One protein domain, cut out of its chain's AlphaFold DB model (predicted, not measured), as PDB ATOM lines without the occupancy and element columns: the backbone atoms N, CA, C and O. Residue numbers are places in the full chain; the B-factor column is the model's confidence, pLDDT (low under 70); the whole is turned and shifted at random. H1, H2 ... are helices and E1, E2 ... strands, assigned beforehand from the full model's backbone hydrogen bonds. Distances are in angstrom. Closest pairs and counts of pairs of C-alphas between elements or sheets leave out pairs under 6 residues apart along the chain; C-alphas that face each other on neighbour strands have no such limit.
ATOM      1  N   ASN A   8     126.715  94.335 118.034       78.25
ATOM      2  CA  ASN A   8     125.646  93.367 118.287       78.25
ATOM      3  C   ASN A   8     124.826  93.204 117.000       78.25
ATOM      4  O   ASN A   8     124.175  94.153 116.563       78.25
ATOM      5  N   TYR A   9     124.864  92.023 116.384       83.06
ATOM      6  CA  TYR A   9     124.112  91.734 115.162       83.06
ATOM      7  C   TYR A   9     122.815  90.991 115.478       83.06
ATOM      8  O   TYR A   9     122.773  90.108 116.332       83.06
ATOM      9  N   GLN A  10     121.762  91.333 114.747       87.75
ATOM     10  CA  GLN A  10     120.529  90.563 114.649       87.75
ATOM     11  C   GLN A  10     120.273  90.254 113.177       87.75
ATOM     12  O   GLN A  10     120.647  91.037 112.307       87.75
ATOM     13  N   ILE A  11     119.639  89.124 112.881       88.19
ATOM     14  CA  ILE A  11     119.202  88.792 111.523       88.19
ATOM     15  C   ILE A  11     117.700  89.012 111.430       88.19
ATOM     16  O   ILE A  11     116.956  88.591 112.316       88.19
ATOM     17  N   HIS A  12     117.256  89.651 110.348       91.38
ATOM     18  CA  HIS A  12     115.841  89.903 110.121       91.38
ATOM     19  C   HIS A  12     115.037  88.589 110.167       91.38
ATOM     20  O   HIS A  12     115.437  87.621 109.513       91.38
ATOM     21  N   PRO A  13     113.883  88.529 110.858       91.06
ATOM     22  CA  PRO A  13     113.109  87.293 111.001       91.06
ATOM     23  C   PRO A  13     112.767  86.611 109.669       91.06
ATOM     24  O   PRO A  13     112.832  85.390 109.558       91.06
ATOM     25  N   ALA A  14     112.484  87.393 108.624       91.94
ATOM     26  CA  ALA A  14     112.238  86.860 107.284       91.94
ATOM     27  C   ALA A  14     113.446  86.098 106.704       91.94
ATOM     28  O   ALA A  14     113.273  85.007 106.164       91.94
ATOM     29  N   LEU A  15     114.673  86.620 106.856       90.19
ATOM     30  CA  LEU A  15     115.896  85.920 106.434       90.19
ATOM     31  C   LEU A  15     116.029  84.577 107.155       90.19
ATOM     32  O   LEU A  15     116.334  83.569 106.521       90.19
ATOM     33  N   VAL A  16     115.769  84.564 108.468       88.69
ATOM     34  CA  VAL A  16     115.797  83.343 109.283       88.69
ATOM     35  C   VAL A  16     114.769  82.338 108.763       88.69
ATOM     36  O   VAL A  16     115.128  81.197 108.483       88.69
ATOM     37  N   ALA A  17     113.527  82.764 108.525       90.50
ATOM     38  CA  ALA A  17     112.464  81.891 108.030       90.50
ATOM     39  C   ALA A  17     112.787  81.284 106.651       90.50
ATOM     40  O   ALA A  17     112.607  80.080 106.440       90.50
ATOM     41  N   PHE A  18     113.310  82.085 105.715       89.06
ATOM     42  CA  PHE A  18     113.781  81.581 104.420       89.06
ATOM     43  C   PHE A  18     114.948  80.601 104.582       89.06
ATOM     44  O   PHE A  18     114.958  79.558 103.923       89.06
ATOM     45  N   ARG A  19     115.900  80.890 105.478       83.44
ATOM     46  CA  ARG A  19     117.043  80.016 105.767       83.44
ATOM     47  C   ARG A  19     116.614  78.673 106.323       83.44
ATOM     48  O   ARG A  19     117.034  77.646 105.805       83.44
ATOM     49  N   GLU A  20     115.768  78.662 107.338       84.56
ATOM     50  CA  GLU A  20     115.280  77.427 107.948       84.56
ATOM     51  C   GLU A  20     114.485  76.587 106.948       84.56
ATOM     52  O   GLU A  20     114.715  75.382 106.819       84.56
ATOM     53  N   ALA A  21     113.603  77.219 106.169       86.88
ATOM     54  CA  ALA A  21     112.860  76.527 105.124       86.88
ATOM     55  C   ALA A  21     113.793  75.950 104.044       86.88
ATOM     56  O   ALA A  21     113.558  74.835 103.569       86.88
ATOM     57  N   TRP A  22     114.860  76.664 103.679       81.50
ATOM     58  CA  TRP A  22     115.888  76.189 102.753       81.50
ATOM     59  C   TRP A  22     116.706  75.023 103.309       81.50
ATOM     60  O   TRP A  22     116.894  74.026 102.616       81.50
ATOM     61  N   LEU A  23     117.163  75.103 104.556       76.94
ATOM     62  CA  LEU A  23     117.899  74.016 105.203       76.94
ATOM     63  C   LEU A  23     117.023  72.766 105.340       76.94
ATOM     64  O   LEU A  23     117.475  71.646 105.117       76.94
ATOM     65  N   GLU A  24     115.735  72.932 105.629       77.44
ATOM     66  CA  GLU A  24     114.847  71.785 105.752       77.44
ATOM     67  C   GLU A  24     114.481  71.163 104.396       77.44
ATOM     68  O   GLU A  24     114.425  69.935 104.284       77.44
ATOM     69  N   LEU A  25     114.194  71.985 103.382       72.62
ATOM     70  CA  LEU A  25     113.658  71.526 102.095       72.62
ATOM     71  C   LEU A  25     114.727  71.362 101.013       72.62
ATOM     72  O   LEU A  25     114.626  70.429 100.230       72.62
ATOM     73  N   GLY A  26     115.724  72.241 100.952       64.25
ATOM     74  CA  GLY A  26     116.795  72.241  99.954       64.25
ATOM     75  C   GLY A  26     117.898  71.227 100.260       64.25
ATOM     76  O   GLY A  26     118.231  70.409  99.402       64.25
ATOM     77  N   PHE A  27     118.415  71.177 101.491       57.03
ATOM     78  CA  PHE A  27     119.509  70.249 101.833       57.03
ATOM     79  C   PHE A  27     119.091  68.775 101.804       57.03
ATOM     80  O   PHE A  27     119.837  67.928 101.317       57.03
ATOM     81  N   LYS A  28     117.855  68.457 102.212       54.12
ATOM     82  CA  LYS A  28     117.312  67.081 102.151       54.12
ATOM     83  C   LYS A  28     117.087  66.564 100.726       54.12
ATOM     84  O   LYS A  28     116.570  65.465 100.550       54.12
ATOM     85  N   THR A  29     117.395  67.368  99.712       51.72
ATOM     86  CA  THR A  29     117.118  67.037  98.312       51.72
ATOM     87  C   THR A  29     118.371  66.788  97.482       51.72
ATOM     88  O   THR A  29     118.254  66.496  96.293       51.72
ATOM     89  N   GLY A  30     119.557  66.848  98.108       53.34
ATOM     90  CA  GLY A  30     120.829  66.524  97.460       53.34
ATOM     91  C   GLY A  30     121.127  67.413  96.253       53.34
ATOM     92  O   GLY A  30     121.727  66.952  95.284       53.34
ATOM     93  N   LEU A  31     120.637  68.658  96.264       58.19
ATOM     94  CA  LEU A  31     120.861  69.588  95.166       58.19
ATOM     95  C   LEU A  31     122.327  70.051  95.202       58.19
ATOM     96  O   LEU A  31     122.711  70.687  96.185       58.19
ATOM     97  N   PRO A  32     123.123  69.824  94.134       52.78
ATOM     98  CA  PRO A  32     124.538  70.232  94.053       52.78
ATOM     99  C   PRO A  32     124.759  71.749  94.137       52.78
ATOM    100  O   PRO A  32     125.874  72.244  94.054       52.78
ATOM    101  N   ILE A  33     123.675  72.512  94.218       53.09
ATOM    102  CA  ILE A  33     123.676  73.963  94.128       53.09
ATOM    103  C   ILE A  33     124.002  74.601  95.488       53.09
ATOM    104  O   ILE A  33     124.465  75.736  95.526       53.09
ATOM    105  N   ALA A  34     123.897  73.854  96.596       52.78
ATOM    106  CA  ALA A  34     124.489  74.279  97.868       52.78
ATOM    107  C   ALA A  34     126.003  74.544  97.720       52.78
ATOM    108  O   ALA A  34     126.499  75.564  98.202       52.78
ATOM    109  N   ASP A  35     126.698  73.714  96.935       54.31
ATOM    110  CA  ASP A  35     128.121  73.877  96.622       54.31
ATOM    111  C   ASP A  35     128.385  75.012  95.624       54.31
ATOM    112  O   ASP A  35     129.518  75.441  95.472       54.31
ATOM    113  N   GLN A  36     127.378  75.557  94.943       59.19
ATOM    114  CA  GLN A  36     127.566  76.729  94.073       59.19
ATOM    115  C   GLN A  36     127.442  78.046  94.841       59.19
ATOM    116  O   GLN A  36     127.862  79.090  94.349       59.19
ATOM    117  N   PHE A  37     126.877  78.009  96.050       65.56
ATOM    118  CA  PHE A  37     126.578  79.208  96.825       65.56
ATOM    119  C   PHE A  37     127.529  79.463  97.996       65.56
ATOM    120  O   PHE A  37     127.484  80.544  98.572       65.56
ATOM    121  N   HIS A  38     128.408  78.516  98.329       64.44
ATOM    122  CA  HIS A  38     129.260  78.560  99.525       64.44
ATOM    123  C   HIS A  38     130.235  79.751  99.601       64.44
ATOM    124  O   HIS A  38     130.626  80.129 100.702       64.44
ATOM    125  N   THR A  39     130.598  80.366  98.473       68.00
ATOM    126  CA  THR A  39     131.488  81.544  98.422       68.00
ATOM    127  C   THR A  39     130.764  82.845  98.093       68.00
ATOM    128  O   THR A  39     131.397  83.897  98.010       68.00
ATOM    129  N   LEU A  40     129.434  82.832  97.923       73.94
ATOM    130  CA  LEU A  40     128.699  84.047  97.547       73.94
ATOM    131  C   LEU A  40     128.839  85.162  98.584       73.94
ATOM    132  O   LEU A  40     128.809  86.338  98.222       73.94
ATOM    133  N   TRP A  41     129.020  84.816  99.858       73.50
ATOM    134  CA  TRP A  41     129.255  85.803 100.904       73.50
ATOM    135  C   TRP A  41     130.559  86.588 100.715       73.50
ATOM    136  O   TRP A  41     130.569  87.780 101.011       73.50
ATOM    137  N   GLU A  42     131.616  85.990 100.155       78.12
ATOM    138  CA  GLU A  42     132.951  86.612 100.060       78.12
ATOM    139  C   GLU A  42     132.951  87.902  99.229       78.12
ATOM    140  O   GLU A  42     133.714  88.830  99.488       78.12
ATOM    141  N   SER A  43     132.066  87.978  98.234       73.56
ATOM    142  CA  SER A  43     131.940  89.128  97.330       73.56
ATOM    143  C   SER A  43     130.703  89.988  97.600       73.56
ATOM    144  O   SER A  43     130.485  90.995  96.920       73.56
ATOM    145  N   ALA A  44     129.891  89.621  98.592       82.75
ATOM    146  CA  ALA A  44     128.621  90.281  98.831       82.75
ATOM    147  C   ALA A  44     128.776  91.651  99.502       82.75
ATOM    148  O   ALA A  44     129.684  91.925 100.289       82.75
ATOM    149  N   ILE A  45     127.814  92.522  99.233       87.31
ATOM    150  CA  ILE A  45     127.555  93.690 100.068       87.31
ATOM    151  C   ILE A  45     126.348  93.338 100.922       87.31
ATOM    152  O   ILE A  45     125.312  92.963 100.379       87.31
ATOM    153  N   ILE A  46     126.487  93.443 102.238       89.75
ATOM    154  CA  ILE A  46     125.428  93.110 103.186       89.75
ATOM    155  C   ILE A  46     124.686  94.376 103.582       89.75
ATOM    156  O   ILE A  46     125.276  95.378 103.989       89.75
ATOM    157  N   LEU A  47     123.371  94.314 103.448       91.38
ATOM    158  CA  LEU A  47     122.459  95.376 103.814       91.38
ATOM    159  C   LEU A  47     122.086  95.234 105.285       91.38
ATOM    160  O   LEU A  47     121.757  94.138 105.754       91.38
ATOM    161  N   TYR A  48     122.102  96.352 106.002       91.19
ATOM    162  CA  TYR A  48     121.677  96.392 107.394       91.19
ATOM    163  C   TYR A  48     120.783  97.592 107.696       91.19
ATOM    164  O   TYR A  48     120.808  98.604 107.002       91.19
ATOM    165  N   ARG A  49     120.020  97.493 108.779       89.62
ATOM    166  CA  ARG A  49     119.256  98.582 109.381       89.62
ATOM    167  C   ARG A  49     119.751  98.810 110.814       89.62
ATOM    168  O   ARG A  49     119.878  97.836 111.557       89.62
ATOM    169  N   PRO A  50     120.051 100.050 111.228       86.19
ATOM    170  CA  PRO A  50     120.390 100.335 112.620       86.19
ATOM    171  C   PRO A  50     119.169 100.101 113.526       86.19
ATOM    172  O   PRO A  50     118.065 100.528 113.193       86.19
ATOM    173  N   LEU A  51     119.354  99.412 114.656       78.06
ATOM    174  CA  LEU A  51     118.285  99.117 115.626       78.06
ATOM    175  C   LEU A  51     118.145 100.178 116.724       78.06
ATOM    176  O   LEU A  51     117.157 100.179 117.452       78.06
ATOM    177  N   SER A  52     119.101 101.098 116.826       67.19
ATOM    178  CA  SER A  52     119.033 102.248 117.724       67.19
ATOM    179  C   SER A  52     119.644 103.488 117.069       67.19
ATOM    180  O   SER A  52     120.692 103.423 116.431       67.19
ATOM    181  N   SER A  53     118.958 104.622 117.228       53.19
ATOM    182  CA  SER A  53     119.347 105.959 116.759       53.19
ATOM    183  C   SER A  53     119.844 106.835 117.918       53.19
ATOM    184  O   SER A  53     119.421 107.980 118.057       53.19
ATOM    185  N   GLY A  54     120.663 106.273 118.807       47.00
ATOM    186  CA  GLY A  54     121.301 107.009 119.900       47.00
ATOM    187  C   GLY A  54     122.811 106.925 119.746       47.00
ATOM    188  O   GLY A  54     123.307 105.858 119.392       47.00
ATOM    189  N   ASP A  55     123.506 108.032 120.003       47.97
ATOM    190  CA  ASP A  55     124.951 108.285 119.823       47.97
ATOM    191  C   ASP A  55     125.915 107.350 120.593       47.97
ATOM    192  O   ASP A  55     127.097 107.654 120.757       47.97
ATOM    193  N   ASP A  56     125.459 106.184 121.046       47.09
ATOM    194  CA  ASP A  56     126.290 105.220 121.746       47.09
ATOM    195  C   ASP A  56     127.006 104.274 120.780       47.09
ATOM    196  O   ASP A  56     126.445 103.674 119.861       47.09
ATOM    197  N   VAL A  57     128.297 104.110 121.055       45.59
ATOM    198  CA  VAL A  57     129.346 103.444 120.265       45.59
ATOM    199  C   VAL A  57     129.164 101.906 120.167       45.59
ATOM    200  O   VAL A  57     130.118 101.167 119.936       45.59
ATOM    201  N   GLY A  58     127.932 101.403 120.277       51.78
ATOM    202  CA  GLY A  58     127.565  99.984 120.218       51.78
ATOM    203  C   GLY A  58     126.165  99.721 119.652       51.78
ATOM    204  O   GLY A  58     125.509  98.771 120.075       51.78
ATOM    205  N   SER A  59     125.678 100.559 118.732       62.25
ATOM    206  CA  SER A  59     124.355 100.408 118.109       62.25
ATOM    207  C   SER A  59     124.191  99.031 117.453       62.25
ATOM    208  O   SER A  59     124.965  98.663 116.564       62.25
ATOM    209  N   ALA A  60     123.185  98.272 117.894       78.88
ATOM    210  CA  ALA A  60     122.878  96.966 117.327       78.88
ATOM    211  C   ALA A  60     122.438  97.111 115.861       78.88
ATOM    212  O   ALA A  60     121.736  98.059 115.501       78.88
ATOM    213  N   LEU A  61     122.856  96.178 115.008       87.12
ATOM    214  CA  LEU A  61     122.571  96.197 113.574       87.12
ATOM    215  C   LEU A  61     121.678  95.016 113.206       87.12
ATOM    216  O   LEU A  61     121.984  93.875 113.543       87.12
ATOM    217  N   MET A  62     120.605  95.280 112.470       89.81
ATOM    218  CA  MET A  62     119.758  94.253 111.873       89.81
ATOM    219  C   MET A  62     120.225  93.979 110.449       89.81
ATOM    220  O   MET A  62     120.121  94.848 109.591       89.81
ATOM    221  N   ILE A  63     120.705  92.777 110.175       91.69
ATOM    222  CA  ILE A  63     121.010  92.299 108.829       91.69
ATOM    223  C   ILE A  63     119.699  92.032 108.102       91.69
ATOM    224  O   ILE A  63     118.860  91.291 108.612       91.69
ATOM    225  N   VAL A  64     119.534  92.609 106.913       91.88
ATOM    226  CA  VAL A  64     118.298  92.480 106.123       91.88
ATOM    227  C   VAL A  64     118.489  91.757 104.791       91.88
ATOM    228  O   VAL A  64     117.507  91.335 104.194       91.88
ATOM    229  N   GLY A  65     119.729  91.554 104.340       90.94
ATOM    230  CA  GLY A  65     120.038  90.770 103.145       90.94
ATOM    231  C   GLY A  65     121.405  91.129 102.571       90.94
ATOM    232  O   GLY A  65     122.197  91.779 103.257       90.94
ATOM    233  N   PRO A  66     121.699  90.763 101.316       86.94
ATOM    234  CA  PRO A  66     120.918  89.907 100.415       86.94
ATOM    235  C   PRO A  66     120.796  88.461 100.913       86.94
ATOM    236  O   PRO A  66     121.633  87.973 101.674       86.94
ATOM    237  N   LEU A  67     119.736  87.777 100.487       85.81
ATOM    238  CA  LEU A  67     119.330  86.473 101.005       85.81
ATOM    239  C   LEU A  67     120.414  85.415 100.795       85.81
ATOM    240  O   LEU A  67     120.874  84.816 101.761       85.81
ATOM    241  N   LEU A  68     120.864  85.205  99.556       79.12
ATOM    242  CA  LEU A  68     121.793  84.113  99.237       79.12
ATOM    243  C   LEU A  68     123.145  84.224  99.956       79.12
ATOM    244  O   LEU A  68     123.565  83.229 100.551       79.12
ATOM    245  N   PRO A  69     123.819  85.392  99.975       82.44
ATOM    246  CA  PRO A  69     125.015  85.569 100.788       82.44
ATOM    247  C   PRO A  69     124.805  85.224 102.258       82.44
ATOM    248  O   PRO A  69     125.608  84.478 102.811       82.44
ATOM    249  N   VAL A  70     123.706  85.677 102.870       83.06
ATOM    250  CA  VAL A  70     123.401  85.372 104.278       83.06
ATOM    251  C   VAL A  70     123.168  83.871 104.491       83.06
ATOM    252  O   VAL A  70     123.618  83.312 105.491       83.06
ATOM    253  N   LEU A  71     122.525  83.177 103.546       77.19
ATOM    254  CA  LEU A  71     122.359  81.718 103.605       77.19
ATOM    255  C   LEU A  71     123.690  80.965 103.555       77.19
ATOM    256  O   LEU A  71     123.790  79.887 104.140       77.19
ATOM    257  N   SER A  72     124.684  81.525 102.863       76.69
ATOM    258  CA  SER A  72     126.020  80.942 102.709       76.69
ATOM    259  C   SER A  72     126.984  81.257 103.856       76.69
ATOM    260  O   SER A  72     128.134  80.827 103.815       76.69
ATOM    261  N   TRP A  73     126.552  82.000 104.883       80.56
ATOM    262  CA  TRP A  73     127.427  82.338 106.000       80.56
ATOM    263  C   TRP A  73     127.871  81.102 106.793       80.56
ATOM    264  O   TRP A  73     127.025  80.301 107.204       80.56
ATOM    265  N   PRO A  74     129.176  80.997 107.119       71.50
ATOM    266  CA  PRO A  74     129.684  79.961 108.015       71.50
ATOM    267  C   PRO A  74     129.084  80.023 109.427       71.50
ATOM    268  O   PRO A  74     128.971  79.003 110.093       71.50
ATOM    269  N   SER A  75     128.690  81.213 109.895       72.62
ATOM    270  CA  SER A  75     128.005  81.409 111.177       72.62
ATOM    271  C   SER A  75     126.689  82.156 110.951       72.62
ATOM    272  O   SER A  75     126.704  83.234 110.360       72.62
ATOM    273  N   PRO A  76     125.545  81.643 111.436       67.69
ATOM    274  CA  PRO A  76     124.238  82.219 111.134       67.69
ATOM    275  C   PRO A  76     123.867  83.420 112.001       67.69
ATOM    276  O   PRO A  76     122.714  83.823 111.993       67.69
ATOM    277  N   ILE A  77     124.790  83.942 112.808       72.50
ATOM    278  CA  ILE A  77     124.469  84.931 113.850       72.50
ATOM    279  C   ILE A  77     125.204  86.252 113.608       72.50
ATOM    280  O   ILE A  77     124.751  87.304 114.053       72.50
ATOM    281  N   LYS A  78     126.316  86.230 112.863       76.44
ATOM    282  CA  LYS A  78     127.098  87.428 112.551       76.44
ATOM    283  C   LYS A  78     127.638  87.393 111.121       76.44
ATOM    284  O   LYS A  78     127.965  86.308 110.636       76.44
ATOM    285  N   PRO A  79     127.792  88.561 110.473       82.19
ATOM    286  CA  PRO A  79     128.498  88.653 109.206       82.19
ATOM    287  C   PRO A  79     129.919  88.077 109.315       82.19
ATOM    288  O   PRO A  79     130.579  88.279 110.342       82.19
ATOM    289  N   PRO A  80     130.419  87.396 108.272       82.62
ATOM    290  CA  PRO A  80     131.818  86.997 108.189       82.62
ATOM    291  C   PRO A  80     132.779  88.201 108.269       82.62
ATOM    292  O   PRO A  80     132.402  89.319 107.901       82.62
ATOM    293  N   PRO A  81     134.030  88.004 108.723       80.25
ATOM    294  CA  PRO A  81     135.027  89.073 108.758       80.25
ATOM    295  C   PRO A  81     135.273  89.687 107.373       80.25
ATOM    296  O   PRO A  81     135.263  88.992 106.359       80.25
ATOM    297  N   GLY A  82     135.521  90.998 107.325       80.12
ATOM    298  CA  GLY A  82     135.824  91.715 106.076       80.12
ATOM    299  C   GLY A  82     134.616  92.031 105.186       80.12
ATOM    300  O   GLY A  82     134.779  92.655 104.134       80.12
ATOM    301  N   GLN A  83     133.406  91.662 105.606       84.38
ATOM    302  CA  GLN A  83     132.188  91.943 104.863       84.38
ATOM    303  C   GLN A  83     131.912  93.450 104.752       84.38
ATOM    304  O   GLN A  83     131.951  94.190 105.737       84.38
ATOM    305  N   ARG A  84     131.563  93.911 103.547       87.25
ATOM    306  CA  ARG A  84     131.118  95.295 103.331       87.25
ATOM    307  C   ARG A  84     129.668  95.442 103.773       87.25
ATOM    308  O   ARG A  84     128.805  94.731 103.263       87.25
ATOM    309  N   LEU A  85     129.414  96.376 104.684       87.38
ATOM    310  CA  LEU A  85     128.083  96.676 105.208       87.38
ATOM    311  C   LEU A  85     127.578  98.011 104.646       87.38
ATOM    312  O   LEU A  85     128.312  98.999 104.674       87.38
ATOM    313  N   ILE A  86     126.333  98.052 104.165       89.69
ATOM    314  CA  ILE A  86     125.667  99.281 103.707       89.69
ATOM    315  C   ILE A  86     124.340  99.464 104.459       89.69
ATOM    316  O   ILE A  86     123.536  98.526 104.499       89.69
ATOM    317  N   PRO A  87     124.083 100.649 105.044       89.50
ATOM    318  CA  PRO A  87     122.804 100.928 105.682       89.50
ATOM    319  C   PRO A  87     121.682 101.003 104.641       89.50
ATOM    320  O   PRO A  87     121.855 101.570 103.563       89.50
ATOM    321  N   CYS A  88     120.509 100.478 104.980       87.25
ATOM    322  CA  CYS A  88     119.297 100.576 104.178       87.25
ATOM    323  C   CYS A  88     118.137 101.129 105.018       87.25
ATOM    324  O   CYS A  88     118.063 100.898 106.228       87.25
ATOM    325  N   GLY A  89     117.226 101.848 104.362       87.69
ATOM    326  CA  GLY A  89     116.026 102.419 104.981       87.69
ATOM    327  C   GLY A  89     114.768 101.568 104.815       87.69
ATOM    328  O   GLY A  89     113.680 102.100 104.998       87.69
ATOM    329  N   LEU A  90     114.900 100.294 104.428       89.94
ATOM    330  CA  LEU A  90     113.745  99.430 104.181       89.94
ATOM    331  C   LEU A  90     112.996  99.131 105.488       89.94
ATOM    332  O   LEU A  90     113.605  98.807 106.516       89.94
ATOM    333  N   ASN A  91     111.671  99.213 105.438       91.69
ATOM    334  CA  ASN A  91     110.805  98.698 106.495       91.69
ATOM    335  C   ASN A  91     110.670  97.164 106.408       91.69
ATOM    336  O   ASN A  91     111.127  96.546 105.449       91.69
ATOM    337  N   ASP A  92     110.048  96.535 107.409       91.88
ATOM    338  CA  ASP A  92     109.981  95.066 107.494       91.88
ATOM    339  C   ASP A  92     109.285  94.431 106.279       91.88
ATOM    340  O   ASP A  92     109.795  93.465 105.711       91.88
ATOM    341  N   GLY A  93     108.172  95.011 105.818       93.06
ATOM    342  CA  GLY A  93     107.450  94.513 104.644       93.06
ATOM    343  C   GLY A  93     108.249  94.673 103.348       93.06
ATOM    344  O   GLY A  93     108.239  93.787 102.492       93.06
ATOM    345  N   GLU A  94     109.000  95.768 103.215       93.50
ATOM    346  CA  GLU A  94     109.903  95.987 102.080       93.50
ATOM    347  C   GLU A  94     111.079  95.006 102.087       93.50
ATOM    348  O   GLU A  94     111.466  94.513 101.026       93.50
ATOM    349  N   VAL A  95     111.629  94.677 103.263       93.06
ATOM    350  CA  VAL A  95     112.660  93.639 103.407       93.06
ATOM    351  C   VAL A  95     112.109  92.290 102.952       93.06
ATOM    352  O   VAL A  95     112.722  91.631 102.115       93.06
ATOM    353  N   GLU A  96     110.939  91.881 103.438       94.75
ATOM    354  CA  GLU A  96     110.315  90.611 103.048       94.75
ATOM    355  C   GLU A  96     110.067  90.523 101.536       94.75
ATOM    356  O   GLU A  96     110.392  89.511 100.905       94.75
ATOM    357  N   GLN A  97     109.541  91.596 100.941       93.69
ATOM    358  CA  GLN A  97     109.298  91.670  99.505       93.69
ATOM    359  C   GLN A  97     110.609  91.633  98.708       93.69
ATOM    360  O   GLN A  97     110.688  90.943  97.687       93.69
ATOM    361  N   HIS A  98     111.650  92.329  99.175       92.44
ATOM    362  CA  HIS A  98     112.970  92.323  98.550       92.44
ATOM    363  C   HIS A  98     113.583  90.918  98.545       92.44
ATOM    364  O   HIS A  98     114.039  90.447  97.505       92.44
ATOM    365  N   LEU A  99     113.517  90.217  99.679       92.38
ATOM    366  CA  LEU A  99     114.009  88.848  99.834       92.38
ATOM    367  C   LEU A  99     113.270  87.858  98.923       92.38
ATOM    368  O   LEU A  99     113.900  87.050  98.235       92.38
ATOM    369  N   ALA A 100     111.937  87.946  98.867       93.50
ATOM    370  CA  ALA A 100     111.131  87.124  97.968       93.50
ATOM    371  C   ALA A 100     111.458  87.404  96.489       93.50
ATOM    372  O   ALA A 100     111.572  86.471  95.688       93.50
ATOM    373  N   GLY A 101     111.650  88.676  96.126       92.88
ATOM    374  CA  GLY A 101     112.038  89.091  94.779       92.88
ATOM    375  C   GLY A 101     113.432  88.602  94.381       92.88
ATOM    376  O   GLY A 101     113.601  88.064  93.286       92.88
ATOM    377  N   GLU A 102     114.422  88.728  95.269       89.94
ATOM    378  CA  GLU A 102     115.785  88.234  95.048       89.94
ATOM    379  C   GLU A 102     115.789  86.722  94.801       89.94
ATOM    380  O   GLU A 102     116.369  86.254  93.818       89.94
ATOM    381  N   TRP A 103     115.081  85.966  95.646       89.31
ATOM    382  CA  TRP A 103     114.974  84.520  95.497       89.31
ATOM    383  C   TRP A 103     114.310  84.139  94.174       89.31
ATOM    384  O   TRP A 103     114.825  83.294  93.444       89.31
ATOM    385  N   LEU A 104     113.179  84.759  93.827       91.00
ATOM    386  CA  LEU A 104     112.471  84.447  92.586       91.00
ATOM    387  C   LEU A 104     113.318  84.767  91.344       91.00
ATOM    388  O   LEU A 104     113.371  83.970  90.403       91.00
ATOM    389  N   ARG A 105     114.028  85.900  91.358       88.75
ATOM    390  CA  ARG A 105     114.960  86.281  90.289       88.75
ATOM    391  C   ARG A 105     116.080  85.254  90.122       88.75
ATOM    392  O   ARG A 105     116.460  84.942  89.000       88.75
ATOM    393  N   LEU A 106     116.590  84.691  91.215       82.62
ATOM    394  CA  LEU A 106     117.576  83.617  91.129       82.62
ATOM    395  C   LEU A 106     116.976  82.340  90.531       82.62
ATOM    396  O   LEU A 106     117.577  81.737  89.646       82.62
ATOM    397  N   MET A 107     115.804  81.915  91.010       85.81
ATOM    398  CA  MET A 107     115.165  80.680  90.541       85.81
ATOM    399  C   MET A 107     114.878  80.733  89.039       85.81
ATOM    400  O   MET A 107     115.154  79.773  88.325       85.81
ATOM    401  N   THR A 108     114.375  81.873  88.561       86.31
ATOM    402  CA  THR A 108     114.128  82.125  87.133       86.31
ATOM    403  C   THR A 108     115.421  82.121  86.316       86.31
ATOM    404  O   THR A 108     115.438  81.548  85.232       86.31
ATOM    405  N   LEU A 109     116.514  82.689  86.839       84.75
ATOM    406  CA  LEU A 109     117.814  82.701  86.162       84.75
ATOM    407  C   LEU A 109     118.445  81.305  86.058       84.75
ATOM    408  O   LEU A 109     119.021  80.969  85.027       84.75
ATOM    409  N   LEU A 110     118.361  80.500  87.120       82.81
ATOM    410  CA  LEU A 110     118.956  79.161  87.145       82.81
ATOM    411  C   LEU A 110     118.158  78.148  86.323       82.81
ATOM    412  O   LEU A 110     118.740  77.202  85.800       82.81
ATOM    413  N   GLY A 111     116.833  78.303  86.252       84.19
ATOM    414  CA  GLY A 111     115.966  77.433  85.457       84.19
ATOM    415  C   GLY A 111     115.945  75.962  85.897       84.19
ATOM    416  O   GLY A 111     115.397  75.126  85.183       84.19
ATOM    417  N   GLU A 112     116.531  75.611  87.050       87.44
ATOM    418  CA  GLU A 112     116.624  74.220  87.503       87.44
ATOM    419  C   GLU A 112     115.282  73.777  88.125       87.44
ATOM    420  O   GLU A 112     114.849  74.343  89.137       87.44
ATOM    421  N   PRO A 113     114.581  72.776  87.550       90.25
ATOM    422  CA  PRO A 113     113.209  72.463  87.957       90.25
ATOM    423  C   PRO A 113     113.049  72.008  89.413       90.25
ATOM    424  O   PRO A 113     112.007  72.259  90.021       90.25
ATOM    425  N   ARG A 114     114.051  71.340  89.997       86.56
ATOM    426  CA  ARG A 114     114.008  70.877  91.393       86.56
ATOM    427  C   ARG A 114     114.175  72.031  92.367       86.56
ATOM    428  O   ARG A 114     113.422  72.090  93.335       86.56
ATOM    429  N   LEU A 115     115.072  72.972  92.092       85.50
ATOM    430  CA  LEU A 115     115.177  74.222  92.835       85.50
ATOM    431  C   LEU A 115     113.892  75.027  92.752       85.50
ATOM    432  O   LEU A 115     113.400  75.501  93.773       85.50
ATOM    433  N   ILE A 116     113.329  75.154  91.554       90.69
ATOM    434  CA  ILE A 116     112.097  75.908  91.350       90.69
ATOM    435  C   ILE A 116     110.941  75.250  92.118       90.69
ATOM    436  O   ILE A 116     110.210  75.938  92.829       90.69
ATOM    437  N   GLU A 117     110.804  73.925  92.095       92.38
ATOM    438  CA  GLU A 117     109.800  73.227  92.907       92.38
ATOM    439  C   GLU A 117     110.068  73.354  94.421       92.38
ATOM    440  O   GLU A 117     109.130  73.564  95.196       92.38
ATOM    441  N   CYS A 118     111.327  73.292  94.867       89.00
ATOM    442  CA  CYS A 118     111.694  73.555  96.262       89.00
ATOM    443  C   CYS A 118     111.328  74.986  96.680       89.00
ATOM    444  O   CYS A 118     110.698  75.174  97.723       89.00
ATOM    445  N   SER A 119     111.633  75.986  95.851       90.69
ATOM    446  CA  SER A 119     111.293  77.390  96.104       90.69
ATOM    447  C   SER A 119     109.789  77.599  96.238       90.69
ATOM    448  O   SER A 119     109.342  78.255  97.174       90.69
ATOM    449  N   ARG A 120     108.982  76.937  95.401       94.69
ATOM    450  CA  ARG A 120     107.520  76.971  95.504       94.69
ATOM    451  C   ARG A 120     107.034  76.517  96.877       94.69
ATOM    452  O   ARG A 120     106.085  77.077  97.429       94.69
ATOM    453  N   ARG A 121     107.643  75.460  97.422       92.75
ATOM    454  CA  ARG A 121     107.310  74.927  98.753       92.75
ATOM    455  C   ARG A 121     107.749  75.880  99.854       92.75
ATOM    456  O   ARG A 121     106.965  76.112 100.769       92.75
ATOM    457  N   ILE A 122     108.943  76.461  99.729       92.06
ATOM    458  CA  ILE A 122     109.456  77.485 100.645       92.06
ATOM    459  C   ILE A 122     108.501  78.682 100.679       92.06
ATOM    460  O   ILE A 122     108.048  79.057 101.750       92.06
ATOM    461  N   PHE A 123     108.082  79.215  99.531       95.12
ATOM    462  CA  PHE A 123     107.199  80.384  99.476       95.12
ATOM    463  C   PHE A 123     105.794  80.093 100.027       95.12
ATOM    464  O   PHE A 123     105.193  80.938 100.685       95.12
ATOM    465  N   ASN A 124     105.257  78.888  99.807       95.50
ATOM    466  CA  ASN A 124     103.988  78.481 100.428       95.50
ATOM    467  C   ASN A 124     104.091  78.279 101.952       95.50
ATOM    468  O   ASN A 124     103.058  78.218 102.611       95.50
ATOM    469  N   ARG A 125     105.303  78.137 102.501       93.62
ATOM    470  CA  ARG A 125     105.545  77.959 103.936       93.62
ATOM    471  C   ARG A 125     105.899  79.265 104.640       93.62
ATOM    472  O   ARG A 125     105.384  79.512 105.718       93.62
ATOM    473  N   VAL A 126     106.814  80.036 104.059       94.19
ATOM    474  CA  VAL A 126     107.403  81.232 104.676       94.19
ATOM    475  C   VAL A 126     106.471  82.428 104.553       94.19
ATOM    476  O   VAL A 126     106.334  83.186 105.504       94.19
ATOM    477  N   LEU A 127     105.814  82.589 103.402       95.81
ATOM    478  CA  LEU A 127     104.921  83.724 103.201       95.81
ATOM    479  C   LEU A 127     103.588  83.510 103.930       95.81
ATOM    480  O   LEU A 127     103.125  82.380 104.099       95.81
ATOM    481  N   THR A 128     102.928  84.591 104.317       95.69
ATOM    482  CA  THR A 128     101.548  84.569 104.804       95.69
ATOM    483  C   THR A 128     100.565  84.478 103.633       95.69
ATOM    484  O   THR A 128     100.918  84.697 102.469       95.69
ATOM    485  N   ASP A 129      99.303  84.149 103.922       95.88
ATOM    486  CA  ASP A 129      98.240  84.186 102.907       95.88
ATOM    487  C   ASP A 129      98.060  85.592 102.325       95.88
ATOM    488  O   ASP A 129      97.852  85.734 101.121       95.88
ATOM    489  N   GLU A 130      98.182  86.620 103.167       96.31
ATOM    490  CA  GLU A 130      98.099  88.021 102.764       96.31
ATOM    491  C   GLU A 130      99.246  88.405 101.827       96.31
ATOM    492  O   GLU A 130      98.994  88.912 100.737       96.31
ATOM    493  N   GLN A 131     100.494  88.082 102.179       96.25
ATOM    494  CA  GLN A 131     101.648  88.330 101.310       96.25
ATOM    495  C   GLN A 131     101.494  87.614  99.963       96.25
ATOM    496  O   GLN A 131     101.717  88.208  98.908       96.25
ATOM    497  N   ARG A 132     101.051  86.348  99.959       96.50
ATOM    498  CA  ARG A 132     100.832  85.618  98.701       96.50
ATOM    499  C   ARG A 132      99.716  86.227  97.851       96.50
ATOM    500  O   ARG A 132      99.844  86.294  96.628       96.50
ATOM    501  N   LEU A 133      98.633  86.684  98.472       96.06
ATOM    502  CA  LEU A 133      97.560  87.385  97.772       96.06
ATOM    503  C   LEU A 133      98.037  88.721  97.202       96.06
ATOM    504  O   LEU A 133      97.814  88.979  96.023       96.06
ATOM    505  N   ASN A 134      98.731  89.528  97.996       95.38
ATOM    506  CA  ASN A 134      99.165  90.862  97.596       95.38
ATOM    507  C   ASN A 134     100.235  90.810  96.499       95.38
ATOM    508  O   ASN A 134     100.181  91.592  95.553       95.38
ATOM    509  N   TRP A 135     101.189  89.881  96.585       95.00
ATOM    510  CA  TRP A 135     102.333  89.841  95.665       95.00
ATOM    511  C   TRP A 135     102.115  88.932  94.455       95.00
ATOM    512  O   TRP A 135     102.634  89.210  93.377       95.00
ATOM    513  N   PHE A 136     101.344  87.851  94.610       94.25
ATOM    514  CA  PHE A 136     101.159  86.834  93.567       94.25
ATOM    515  C   PHE A 136      99.701  86.667  93.123       94.25
ATOM    516  O   PHE A 136      99.435  85.916  92.184       94.25
ATOM    517  N   GLN A 137      98.743  87.337  93.777       96.06
ATOM    518  CA  GLN A 137      97.299  87.201  93.525       96.06
ATOM    519  C   GLN A 137      96.787  85.761  93.690       96.06
ATOM    520  O   GLN A 137      95.840  85.328  93.025       96.06
ATOM    521  N   LYS A 138      97.422  84.980  94.574       94.88
ATOM    522  CA  LYS A 138      97.068  83.581  94.856       94.88
ATOM    523  C   LYS A 138      97.177  83.307  96.350       94.88
ATOM    524  O   LYS A 138      98.193  83.617  96.943       94.88
ATOM    525  N   LYS A 139      96.202  82.611  96.948       91.50
ATOM    526  CA  LYS A 139      96.345  82.097  98.330       91.50
ATOM    527  C   LYS A 139      97.382  80.978  98.437       91.50
ATOM    528  O   LYS A 139      98.020  80.806  99.465       91.50
ATOM    529  N   ARG A 140      97.551  80.207  97.358       94.06
ATOM    530  CA  ARG A 140      98.491  79.087  97.270       94.06
ATOM    531  C   ARG A 140      99.185  79.094  95.917       94.06
ATOM    532  O   ARG A 140      98.529  79.140  94.878       94.06
ATOM    533  N   LEU A 141     100.507  78.979  95.935       96.19
ATOM    534  CA  LEU A 141     101.340  78.932  94.738       96.19
ATOM    535  C   LEU A 141     101.345  77.494  94.208       96.19
ATOM    536  O   LEU A 141     102.087  76.629  94.694       96.19
ATOM    537  N   SER A 142     100.435  77.212  93.274       96.81
ATOM    538  CA  SER A 142     100.312  75.909  92.613       96.81
ATOM    539  C   SER A 142     101.496  75.648  91.678       96.81
ATOM    540  O   SER A 142     102.204  76.575  91.293       96.81
ATOM    541  N   GLN A 143     101.709  74.386  91.294       96.81
ATOM    542  CA  GLN A 143     102.740  74.044  90.307       96.81
ATOM    543  C   GLN A 143     102.489  74.720  88.961       96.81
ATOM    544  O   GLN A 143     103.421  75.242  88.377       96.81
ATOM    545  N   ASP A 144     101.237  74.770  88.501       96.94
ATOM    546  CA  ASP A 144     100.900  75.442  87.241       96.94
ATOM    547  C   ASP A 144     101.274  76.930  87.267       96.94
ATOM    548  O   ASP A 144     101.961  77.423  86.377       96.94
ATOM    549  N   TYR A 145     100.872  77.636  88.328       96.56
ATOM    550  CA  TYR A 145     101.197  79.049  88.488       96.56
ATOM    551  C   TYR A 145     102.710  79.264  88.563       96.56
ATOM    552  O   TYR A 145     103.261  80.097  87.852       96.56
ATOM    553  N   TRP A 146     103.390  78.493  89.410       95.88
ATOM    554  CA  TRP A 146     104.814  78.677  89.660       95.88
ATOM    555  C   TRP A 146     105.681  78.323  88.452       95.88
ATOM    556  O   TRP A 146     106.660  79.013  88.179       95.88
ATOM    557  N   ALA A 147     105.293  77.290  87.699       95.25
ATOM    558  CA  ALA A 147     105.947  76.914  86.454       95.25
ATOM    559  C   ALA A 147     105.880  78.062  85.442       95.25
ATOM    560  O   ALA A 147     106.913  78.459  84.915       95.25
ATOM    561  N   LYS A 148     104.701  78.678  85.270       94.88
ATOM    562  CA  LYS A 148     104.521  79.848  84.392       94.88
ATOM    563  C   LYS A 148     105.403  81.023  84.799       94.88
ATOM    564  O   LYS A 148     106.053  81.608  83.940       94.88
ATOM    565  N   VAL A 149     105.458  81.343  86.094       93.44
ATOM    566  CA  VAL A 149     106.324  82.417  86.613       93.44
ATOM    567  C   VAL A 149     107.801  82.137  86.313       93.44
ATOM    568  O   VAL A 149     108.547  83.064  86.016       93.44
ATOM    569  N   CYS A 150     108.218  80.870  86.358       92.94
ATOM    570  CA  CYS A 150     109.611  80.469  86.168       92.94
ATOM    571  C   CYS A 150     109.962  80.025  84.738       92.94
ATOM    572  O   CYS A 150     111.057  79.513  84.528       92.94
ATOM    573  N   GLY A 151     109.060  80.185  83.763       93.31
ATOM    574  CA  GLY A 151     109.306  79.776  82.374       93.31
ATOM    575  C   GLY A 151     109.416  78.259  82.160       93.31
ATOM    576  O   GLY A 151     110.070  77.821  81.218       93.31
ATOM    577  N   LEU A 152     108.792  77.456  83.025       94.69
ATOM    578  CA  LEU A 152     108.751  75.993  82.945       94.69
ATOM    579  C   LEU A 152     107.337  75.478  82.650       94.69
ATOM    580  O   LEU A 152     106.342  76.195  82.782       94.69
ATOM    581  N   SER A 153     107.235  74.194  82.311       96.62
ATOM    582  CA  SER A 153     105.965  73.473  82.268       96.62
ATOM    583  C   SER A 153     105.573  72.922  83.641       96.62
ATOM    584  O   SER A 153     106.405  72.670  84.523       96.62
ATOM    585  N   ARG A 154     104.271  72.688  83.832       97.12
ATOM    586  CA  ARG A 154     103.750  72.045  85.044       97.12
ATOM    587  C   ARG A 154     104.331  70.639  85.217       97.12
ATOM    588  O   ARG A 154     104.612  70.230  86.341       97.12
ATOM    589  N   GLU A 155     104.516  69.916  84.120       97.31
ATOM    590  CA  GLU A 155     105.051  68.553  84.081       97.31
ATOM    591  C   GLU A 155     106.495  68.527  84.584       97.31
ATOM    592  O   GLU A 155     106.844  67.658  85.380       97.31
ATOM    593  N   GLN A 156     107.313  69.521  84.214       95.06
ATOM    594  CA  GLN A 156     108.675  69.656  84.738       95.06
ATOM    595  C   GLN A 156     108.679  69.801  86.267       95.06
ATOM    596  O   GLN A 156     109.468  69.133  86.938       95.06
ATOM    597  N   LEU A 157     107.762  70.592  86.843       95.06
ATOM    598  CA  LEU A 157     107.638  70.699  88.304       95.06
ATOM    599  C   LEU A 157     107.059  69.436  88.955       95.06
ATOM    600  O   LEU A 157     107.456  69.082  90.067       95.06
ATOM    601  N   ALA A 158     106.145  68.733  88.284       94.88
ATOM    602  CA  ALA A 158     105.596  67.471  88.772       94.88
ATOM    603  C   ALA A 158     106.678  66.380  88.847       94.88
ATOM    604  O   ALA A 158     106.832  65.737  89.888       94.88
ATOM    605  N   HIS A 159     107.485  66.236  87.793       92.44
ATOM    606  CA  HIS A 159     108.633  65.330  87.773       92.44
ATOM    607  C   HIS A 159     109.691  65.721  88.805       92.44
ATOM    608  O   HIS A 159     110.209  64.857  89.512       92.44
ATOM    609  N   ALA A 160     109.970  67.019  88.956       90.12
ATOM    610  CA  ALA A 160     110.846  67.510  90.010       90.12
ATOM    611  C   ALA A 160     110.326  67.109  91.399       90.12
ATOM    612  O   ALA A 160     111.064  66.524  92.188       90.12
ATOM    613  N   GLN A 161     109.040  67.319  91.688       90.75
ATOM    614  CA  GLN A 161     108.415  66.895  92.943       90.75
ATOM    615  C   GLN A 161     108.563  65.389  93.193       90.75
ATOM    616  O   GLN A 161     108.828  64.981  94.332       90.75
ATOM    617  N   GLU A 162     108.379  64.567  92.164       88.88
ATOM    618  CA  GLU A 162     108.527  63.118  92.265       88.88
ATOM    619  C   GLU A 162     109.979  62.737  92.585       88.88
ATOM    620  O   GLU A 162     110.221  61.967  93.516       88.88
ATOM    621  N   ALA A 163     110.947  63.337  91.887       83.94
ATOM    622  CA  ALA A 163     112.373  63.122  92.124       83.94
ATOM    623  C   ALA A 163     112.781  63.503  93.558       83.94
ATOM    624  O   ALA A 163     113.436  62.716  94.247       83.94
ATOM    625  N   LEU A 164     112.318  64.658  94.050       79.81
ATOM    626  CA  LEU A 164     112.540  65.108  95.430       79.81
ATOM    627  C   LEU A 164     111.945  64.126  96.455       79.81
ATOM    628  O   LEU A 164     112.534  63.865  97.504       79.81
ATOM    629  N   SER A 165     110.780  63.547  96.150       80.44
ATOM    630  CA  SER A 165     110.113  62.578  97.031       80.44
ATOM    631  C   SER A 165     110.840  61.230  97.061       80.44
ATOM    632  O   SER A 165     110.992  60.643  98.135       80.44
ATOM    633  N   LYS A 166     111.339  60.759  95.909       74.38
ATOM    634  CA  LYS A 166     112.125  59.519  95.793       74.38
ATOM    635  C   LYS A 166     113.469  59.620  96.517       74.38
ATOM    636  O   LYS A 166     113.835  58.677  97.214       74.38
ATOM    637  N   SER A 167     114.161  60.762  96.421       67.75
ATOM    638  CA  SER A 167     115.401  61.014  97.175       67.75
ATOM    639  C   SER A 167     115.177  60.825  98.678       67.75
ATOM    640  O   SER A 167     115.838  60.012  99.316       67.75
ATOM    641  N   ARG A 168     114.122  61.450  99.215       62.81
ATOM    642  CA  ARG A 168     113.760  61.354 100.636       62.81
ATOM    643  C   ARG A 168     113.394  59.934 101.086       62.81
ATOM    644  O   ARG A 168     113.623  59.571 102.238       62.81
ATOM    645  N   GLN A 169     112.772  59.135 100.217       59.66
ATOM    646  CA  GLN A 169     112.451  57.735 100.521       59.66
ATOM    647  C   GLN A 169     113.702  56.853 100.549       59.66
ATOM    648  O   GLN A 169     113.792  55.968 101.400       59.66
ATOM    649  N   LYS A 170     114.667  57.106  99.657       58.88
ATOM    650  CA  LYS A 170     115.953  56.400  99.631       58.88
ATOM    651  C   LYS A 170     116.748  56.653 100.916       58.88
ATOM    652  O   LYS A 170     117.211  55.688 101.517       58.88
ATOM    653  N   ASP A 171     116.793  57.898 101.389       58.56
ATOM    654  CA  ASP A 171     117.474  58.262 102.642       58.56
ATOM    655  C   ASP A 171     116.848  57.555 103.856       58.56
ATOM    656  O   ASP A 171     117.549  56.956 104.669       58.56
ATOM    657  N   LYS A 172     115.508  57.520 103.927       56.72
ATOM    658  CA  LYS A 172     114.778  56.794 104.982       56.72
ATOM    659  C   LYS A 172     115.009  55.281 104.941       56.72
ATOM    660  O   LYS A 172     115.148  54.661 105.991       56.72
ATOM    661  N   LYS A 173     115.001  54.677 103.748       54.91
ATOM    662  CA  LYS A 173     115.141  53.220 103.575       54.91
ATOM    663  C   LYS A 173     116.564  52.738 103.863       54.91
ATOM    664  O   LYS A 173     116.731  51.629 104.355       54.91
ATOM    665  N   ASN A 174     117.566  53.575 103.606       57.53
ATOM    666  CA  ASN A 174     118.967  53.256 103.864       57.53
ATOM    667  C   ASN A 174     119.387  53.448 105.330       57.53
ATOM    668  O   ASN A 174     120.572  53.354 105.628       57.53
ATOM    669  N   GLY A 175     118.454  53.741 106.246       45.25
ATOM    670  CA  GLY A 175     118.793  53.972 107.651       45.25
ATOM    671  C   GLY A 175     119.724  55.169 107.858       45.25
ATOM    672  O   GLY A 175     120.316  55.291 108.928       45.25
ATOM    673  N   MET A 176     119.843  56.066 106.867       43.97
ATOM    674  CA  MET A 176     120.438  57.378 107.077       43.97
ATOM    675  C   MET A 176     119.470  58.156 107.967       43.97
ATOM    676  O   MET A 176     118.568  58.862 107.508       43.97
ATOM    677  N   VAL A 177     119.661  57.986 109.282       42.72
ATOM    678  CA  VAL A 177     119.422  59.030 110.281       42.72
ATOM    679  C   VAL A 177     119.875  60.326 109.635       42.72
ATOM    680  O   VAL A 177     120.944  60.319 109.022       42.72
ATOM    681  N   SER A 178     119.001  61.344 109.691       41.62
ATOM    682  CA  SER A 178     119.225  62.721 109.237       41.62
ATOM    683  C   SER A 178     120.672  62.930 108.851       41.62
ATOM    684  O   SER A 178     121.503  62.821 109.757       41.62
TER     685      SER A 178
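Overview. This is residues 8 to 178 of the 192 residues of an uncharacterized protein of Aeromonas sp. TW 6 (UniProt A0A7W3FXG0). What does the model look like? A small, strongly twisted sheet of four strands makes one end, helices H1, H5 and H6 fill the middle, and H8 and H9 pack on H6 at the other end. Residues 172 to 177 stick out. What is it built of? There are 171 residues printed, with nine named helices and four named strands in the order E1 H1 H2 H3 E2 E3 H4 E4 H5 H6 H7 H8 H9; the mixed sheet runs E1 E3 E2 E4, and the class is mixed, helices and strands. How large is it? It is compact, with a radius of gyration of the C-alphas of 17.5 A and spans of 56 by 40 by 25 A.

Arrangement. How is the sheet joined? E1, residues 9 to 11, is parallel to E3, residues 61 to 65, with N 10 and O 61 at 2.8 A, within hydrogen-bond range. E3 and E2, residues 45 to 50, form an antiparallel hairpin, with N 49 and O 62 at 2.8 A. E2 is parallel to E4, residues 84 to 87, with N 46 and O 84 at 2.8 A. Which helices reach it? H1, residues 13 to 25, only grazes it with residues 13 to 16, and H5, residues 92 to 110, with residues 92 to 102. H4, residues 67 to 71, is on it at a height over the sheet of 8.4 A. H3, residues 40 to 43, touches H4, the closest C-alphas being Trp 41 and Pro 69 at 4.2 A, and H2, residues 34 to 37, is close but not clearly touching H4, at 7.3 A between the C-alphas of Phe 37 and Leu 68. What does the hub H6, residues 113 to 126, touch? It touches H1 at a steep tilt of 46 degrees, opposite ways, closest at the C-alphas of Ala 21 and Ile 122, 5.7 A, and forms a helical hairpin with residues 100 to 108 of H5, at 13 degrees and 5.7 A between the C-alphas of Met 107 and Ile 116. It is about perpendicular to H8, residues 143 to 149, at 78 degrees, with the closest C-alphas, Arg 120 and Trp 146, 6.7 A apart, and to H9, residues 154 to 173, at 82 degrees, with those of Arg 114 and Ala 160 4.8 A apart. H7, residues 129 to 136, is near H5. How are the helix backbones? Every O i to N i+4 pair is within hydrogen-bond range in H1 and H4 to H9; H2 and H3 are too short for one.

Along the chain. Where does the first strand start? C-alpha 9 of E1 is at (124.112, 91.734, 115.162). Which elements are long? From first to last C-alpha H1 measures 18.1 A, H5 27.3 A, H6 19.8 A, H9 28.8 A and E2 15.9 A; H9 ends with C-alpha 173 at (115.141, 53.220, 103.575).

Size, cuts and confidence. How far does it reach? The two C-alphas farthest apart, those of Asp 55 and Lys 173, are 58.2 A apart. Is it continuous? The printed part has no cut, and the link from H4 to E4, residues 72 to 83, is long. Where is confidence low? The pLDDT is under 70 for residues 26 to 39, 52 to 59, 76 and 167 to 178.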